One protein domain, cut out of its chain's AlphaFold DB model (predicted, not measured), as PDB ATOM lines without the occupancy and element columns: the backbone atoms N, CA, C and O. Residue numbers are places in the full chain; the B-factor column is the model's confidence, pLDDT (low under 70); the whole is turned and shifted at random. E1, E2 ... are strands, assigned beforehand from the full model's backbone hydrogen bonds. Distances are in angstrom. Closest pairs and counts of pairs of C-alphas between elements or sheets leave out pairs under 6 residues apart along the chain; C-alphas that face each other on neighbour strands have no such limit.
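This is residues 87 to 134 of the 159 residues of an uncharacterized protein of Acidobacteria bacterium (UniProt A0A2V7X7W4). A strongly twisted sheet is a meander of four strands, E1 to E4, each antiparallel to the last; residues 128 to 134 lead away. The class is all strand, with under half of the 48 printed residues in named strands. It is only just compact, close to loose, radius of gyration of the C-alphas 11.2 A, spanning 31 by 20 by 17 A.

Find C-alpha 97 at (136.891, 196.533, 208.625), where E1, residues 97 to 100, begins; E2 is residues 106 to 110, E3 113 to 118. E4, residues 121 to 127, runs 17.4 A to C-alpha 127 at (149.853, 196.734, 202.012).

E1 and E2, E2 and E3, E3 and E4 are antiparallel hairpins at 164, 150 and 154 degrees. Within hydrogen-bond range, find N 99 and O 107, N 115 and O 108, N 116 and O 123, each at 2.8 A.

The C-alphas of Gly 119 and Asp 134 are farthest apart, 34.3 A. The links are tight, the printed part has no cut, and residues 87 to 93 have pLDDT under 70.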
ATOM      1  N   PHE A  87     130.144 194.861 218.828       49.47
ATOM      2  CA  PHE A  87     130.604 196.103 218.226       49.47
ATOM      3  C   PHE A  87     131.776 196.531 219.105       49.47
ATOM      4  O   PHE A  87     131.582 196.895 220.264       49.47
ATOM      5  N   LEU A  88     133.001 196.342 218.620       52.91
ATOM      6  CA  LEU A  88     134.156 196.899 219.294       52.91
ATOM      7  C   LEU A  88     133.939 198.411 219.261       52.91
ATOM      8  O   LEU A  88     134.109 199.035 218.213       52.91
ATOM      9  N   ASN A  89     133.589 198.994 220.410       52.72
ATOM     10  CA  ASN A  89     133.745 200.423 220.693       52.72
ATOM     11  C   ASN A  89     135.241 200.778 220.764       52.72
ATOM     12  O   ASN A  89     135.693 201.519 221.630       52.72
ATOM     13  N   ASP A  90     136.033 200.219 219.858       57.94
ATOM     14  CA  ASP A  90     137.410 200.593 219.679       57.94
ATOM     15  C   ASP A  90     137.372 201.756 218.702       57.94
ATOM     16  O   ASP A  90     137.105 201.585 217.504       57.94
ATOM     17  N   HIS A  91     137.611 202.950 219.240       65.25
ATOM     18  CA  HIS A  91     137.977 204.139 218.482       65.25
ATOM     19  C   HIS A  91     139.301 203.871 217.749       65.25
ATOM     20  O   HIS A  91     140.375 204.298 218.165       65.25
ATOM     21  N   LEU A  92     139.225 203.074 216.685       66.69
ATOM     22  CA  LEU A  92     140.251 202.978 215.665       66.69
ATOM     23  C   LEU A  92     139.934 204.067 214.637       66.69
ATOM     24  O   LEU A  92     138.815 204.051 214.110       66.69
ATOM     25  N   PRO A  93     140.853 205.014 214.395       63.28
ATOM     26  CA  PRO A  93     140.676 206.010 213.351       63.28
ATOM     27  C   PRO A  93     140.605 205.314 211.989       63.28
ATOM     28  O   PRO A  93     141.349 204.364 211.743       63.28
ATOM     29  N   ASP A  94     139.672 205.765 211.151       75.81
ATOM     30  CA  ASP A  94     139.591 205.451 209.720       75.81
ATOM     31  C   ASP A  94     139.646 203.952 209.370       75.81
ATOM     32  O   ASP A  94     140.265 203.542 208.384       75.81
ATOM     33  N   LYS A  95     139.005 203.112 210.195       78.94
ATOM     34  CA  LYS A  95     138.863 201.676 209.917       78.94
ATOM     35  C   LYS A  95     137.721 201.397 208.938       78.94
ATOM     36  O   LYS A  95     136.606 201.880 209.117       78.94
ATOM     37  N   GLU A  96     137.983 200.533 207.966       86.50
ATOM     38  CA  GLU A  96     136.979 200.029 207.017       86.50
ATOM     39  C   GLU A  96     136.393 198.692 207.500       86.50
ATOM     40  O   GLU A  96     135.184 198.469 207.461       86.50
ATOM     41  N   TRP A  97     137.254 197.812 208.017       84.69
ATOM     42  CA  TRP A  97     136.891 196.533 208.625       84.69
ATOM     43  C   TRP A  97     137.745 196.270 209.866       84.69
ATOM     44  O   TRP A  97     138.876 196.741 209.972       84.69
ATOM     45  N   SER A  98     137.221 195.488 210.810       84.81
ATOM     46  CA  SER A  98     137.973 195.057 211.988       84.81
ATOM     47  C   SER A  98     137.507 193.709 212.531       84.81
ATOM     48  O   SER A  98     136.327 193.372 212.445       84.81
ATOM     49  N   GLY A  99     138.418 192.977 213.165       81.62
ATOM     50  CA  GLY A  99     138.170 191.700 213.817       81.62
ATOM     51  C   GLY A  99     139.291 191.314 214.779       81.62
ATOM     52  O   GLY A  99     140.147 192.122 215.137       81.62
ATOM     53  N   ARG A 100     139.296 190.053 215.218       80.69
ATOM     54  CA  ARG A 100     140.378 189.494 216.039       80.69
ATOM     55  C   ARG A 100     141.051 188.337 215.323       80.69
ATOM     56  O   ARG A 100     140.374 187.532 214.685       80.69
ATOM     57  N   ASP A 101     142.368 188.242 215.454       82.19
ATOM     58  CA  ASP A 101     143.110 187.072 215.001       82.19
ATOM     59  C   ASP A 101     142.987 185.895 215.988       82.19
ATOM     60  O   ASP A 101     142.281 185.948 217.000       82.19
ATOM     61  N   ARG A 102     143.693 184.799 215.693       78.38
ATOM     62  CA  ARG A 102     143.714 183.600 216.544       78.38
ATOM     63  C   ARG A 102     144.270 183.864 217.949       78.38
ATOM     64  O   ARG A 102     143.866 183.173 218.881       78.38
ATOM     65  N   ALA A 103     145.192 184.810 218.102       81.50
ATOM     66  CA  ALA A 103     145.751 185.200 219.394       81.50
ATOM     67  C   ALA A 103     144.826 186.164 220.160       81.50
ATOM     68  O   ALA A 103     145.117 186.535 221.295       81.50
ATOM     69  N   GLY A 104     143.694 186.548 219.561       78.31
ATOM     70  CA  GLY A 104     142.767 187.520 220.118       78.31
ATOM     71  C   GLY A 104     143.229 188.964 219.925       78.31
ATOM     72  O   GLY A 104     142.583 189.863 220.467       78.31
ATOM     73  N   GLU A 105     144.308 189.204 219.171       84.81
ATOM     74  CA  GLU A 105     144.803 190.547 218.868       84.81
ATOM     75  C   GLU A 105     143.871 191.230 217.866       84.81
ATOM     76  O   GLU A 105     143.263 190.579 217.012       84.81
ATOM     77  N   HIS A 106     143.718 192.549 217.987       85.12
ATOM     78  CA  HIS A 106     142.816 193.308 217.125       85.12
ATOM     79  C   HIS A 106     143.479 193.514 215.759       85.12
ATOM     80  O   HIS A 106     144.558 194.100 215.680       85.12
ATOM     81  N   VAL A 107     142.836 193.049 214.693       89.62
ATOM     82  CA  VAL A 107     143.259 193.233 213.301       89.62
ATOM     83  C   VAL A 107     142.220 194.079 212.574       89.62
ATOM     84  O   VAL A 107     141.026 193.894 212.784       89.62
ATOM     85  N   PHE A 108     142.652 195.015 211.740       90.56
ATOM     86  CA  PHE A 108     141.761 195.932 211.035       90.56
ATOM     87  C   PHE A 108     142.342 196.357 209.691       90.56
ATOM     88  O   PHE A 108     143.543 196.219 209.465       90.56
ATOM     89  N   THR A 109     141.488 196.854 208.799       92.25
ATOM     90  CA  THR A 109     141.912 197.460 207.534       92.25
ATOM     91  C   THR A 109     141.709 198.965 207.551       92.25
ATOM     92  O   THR A 109     140.732 199.462 208.119       92.25
ATOM     93  N   SER A 110     142.643 199.689 206.943       92.75
ATOM     94  CA  SER A 110     142.570 201.140 206.755       92.75
ATOM     95  C   SER A 110     143.422 201.535 205.552       92.75
ATOM     96  O   SER A 110     144.562 201.072 205.449       92.75
ATOM     97  N   ALA A 111     142.872 202.345 204.642       92.44
ATOM     98  CA  ALA A 111     143.577 202.889 203.478       92.44
ATOM     99  C   ALA A 111     144.333 201.816 202.667       92.44
ATOM    100  O   ALA A 111     145.521 201.949 202.370       92.44
ATOM    101  N   GLY A 112     143.659 200.697 202.379       91.25
ATOM    102  CA  GLY A 112     144.233 199.592 201.604       91.25
ATOM    103  C   GLY A 112     145.274 198.739 202.341       91.25
ATOM    104  O   GLY A 112     145.918 197.905 201.710       91.25
ATOM    105  N   LYS A 113     145.452 198.894 203.659       94.25
ATOM    106  CA  LYS A 113     146.422 198.130 204.466       94.25
ATOM    107  C   LYS A 113     145.740 197.204 205.462       94.25
ATOM    108  O   LYS A 113     144.700 197.554 206.014       94.25
ATOM    109  N   LEU A 114     146.350 196.051 205.747       94.50
ATOM    110  CA  LEU A 114     146.011 195.196 206.889       94.50
ATOM    111  C   LEU A 114     146.912 195.549 208.069       94.50
ATOM    112  O   LEU A 114     148.135 195.484 207.968       94.50
ATOM    113  N   LEU A 115     146.309 195.879 209.202       93.56
ATOM    114  CA  LEU A 115     146.978 196.395 210.388       93.56
ATOM    115  C   LEU A 115     146.613 195.549 211.608       93.56
ATOM    116  O   LEU A 115     145.517 194.997 211.699       93.56
ATOM    117  N   ARG A 116     147.515 195.471 212.584       92.44
ATOM    118  CA  ARG A 116     147.280 194.792 213.863       92.44
ATOM    119  C   ARG A 116     147.659 195.678 215.033       92.44
ATOM    120  O   ARG A 116     148.750 196.242 215.060       92.44
ATOM    121  N   ARG A 117     146.782 195.754 216.033       87.88
ATOM    122  CA  ARG A 117     147.031 196.457 217.292       87.88
ATOM    123  C   ARG A 117     147.487 195.481 218.371       87.88
ATOM    124  O   ARG A 117     146.736 194.594 218.771       87.88
ATOM    125  N   ARG A 118     148.695 195.691 218.894       84.81
ATOM    126  CA  ARG A 118     149.296 194.898 219.975       84.81
ATOM    127  C   ARG A 118     149.941 195.824 220.998       84.81
ATOM    128  O   ARG A 118     150.801 196.626 220.647       84.81
ATOM    129  N   GLY A 119     149.519 195.732 222.261       81.44
ATOM    130  CA  GLY A 119     150.092 196.542 223.348       81.44
ATOM    131  C   GLY A 119     150.035 198.052 223.083       81.44
ATOM    132  O   GLY A 119     151.019 198.753 223.291       81.44
ATOM    133  N   GLY A 120     148.922 198.545 222.526       81.44
ATOM    134  CA  GLY A 120     148.740 199.960 222.180       81.44
ATOM    135  C   GLY A 120     149.419 200.415 220.883       81.44
ATOM    136  O   GLY A 120     149.046 201.462 220.365       81.44
ATOM    137  N   ARG A 121     150.337 199.624 220.313       87.00
ATOM    138  CA  ARG A 121     151.005 199.915 219.035       87.00
ATOM    139  C   ARG A 121     150.231 199.332 217.860       87.00
ATOM    140  O   ARG A 121     149.625 198.271 217.994       87.00
ATOM    141  N   VAL A 122     150.294 200.007 216.715       90.44
ATOM    142  CA  VAL A 122     149.779 199.522 215.429       90.44
ATOM    143  C   VAL A 122     150.958 199.053 214.583       90.44
ATOM    144  O   VAL A 122     151.963 199.750 214.481       90.44
ATOM    145  N   ILE A 123     150.840 197.858 214.015       93.12
ATOM    146  CA  ILE A 123     151.843 197.231 213.154       93.12
ATOM    147  C   ILE A 123     151.179 196.916 211.816       93.12
ATOM    148  O   ILE A 123     150.079 196.360 211.795       93.12
ATOM    149  N   GLU A 124     151.846 197.245 210.715       95.31
ATOM    150  CA  GLU A 124     151.418 196.845 209.374       95.31
ATOM    151  C   GLU A 124     151.690 195.353 209.149       95.31
ATOM    152  O   GLU A 124     152.787 194.861 209.412       95.31
ATOM    153  N   LEU A 125     150.666 194.621 208.714       94.69
ATOM    154  CA  LEU A 125     150.759 193.212 208.339       94.69
ATOM    155  C   LEU A 125     150.895 193.031 206.824       94.69
ATOM    156  O   LEU A 125     151.559 192.090 206.394       94.69
ATOM    157  N   ALA A 126     150.241 193.888 206.034       95.12
ATOM    158  CA  ALA A 126     150.304 193.887 204.575       95.12
ATOM    159  C   ALA A 126     149.813 195.227 203.997       95.12
ATOM    160  O   ALA A 126     148.925 195.855 204.579       95.12
ATOM    161  N   ASP A 127     150.325 195.605 202.824       95.62
ATOM    162  CA  ASP A 127     149.853 196.734 202.012       95.62
ATOM    163  C   ASP A 127     149.297 196.215 200.676       95.62
ATOM    164  O   ASP A 127     149.977 195.475 199.961       95.62
ATOM    165  N   PHE A 128     148.054 196.577 200.350       93.75
ATOM    166  CA  PHE A 128     147.365 196.148 199.133       93.75
ATOM    167  C   PHE A 128     147.194 197.262 198.088       93.75
ATOM    168  O   PHE A 128     146.620 196.990 197.037       93.75
ATOM    169  N   ASN A 129     147.696 198.486 198.307       93.75
ATOM    170  CA  ASN A 129     147.424 199.639 197.428       93.75
ATOM    171  C   ASN A 129     147.932 199.492 195.976       93.75
ATOM    172  O   ASN A 129     147.480 200.215 195.093       93.75
ATOM    173  N   GLY A 130     148.845 198.557 195.706       93.56
ATOM    174  CA  GLY A 130     149.338 198.242 194.356       93.56
ATOM    175  C   GLY A 130     148.849 196.905 193.797       93.56
ATOM    176  O   GLY A 130     149.323 196.473 192.748       93.56
ATOM    177  N   LEU A 131     147.956 196.210 194.504       91.69
ATOM    178  CA  LEU A 131     147.523 194.866 194.142       91.69
ATOM    179  C   LEU A 131     146.154 194.903 193.470       91.69
ATOM    180  O   LEU A 131     145.233 195.585 193.908       91.69
ATOM    181  N   THR A 132     146.012 194.124 192.400       89.75
ATOM    182  CA  THR A 132     144.719 193.892 191.752       89.75
ATOM    183  C   THR A 132     144.197 192.525 192.188       89.75
ATOM    184  O   THR A 132     144.967 191.562 192.154       89.75
ATOM    185  N   PRO A 133     142.920 192.404 192.604       84.44
ATOM    186  CA  PRO A 133     142.338 191.105 192.896       84.44
ATOM    187  C   PRO A 133     142.463 190.170 191.692       84.44
ATOM    188  O   PRO A 133     142.083 190.535 190.581       84.44
ATOM    189  N   ASP A 134     142.938 188.951 191.934       86.38
ATOM    190  CA  ASP A 134     142.995 187.874 190.946       86.38
ATOM    191  C   ASP A 134     142.099 186.711 191.414       86.38
ATOM    192  O   ASP A 134     142.543 185.836 192.166       86.38
TER     193      ASP A 134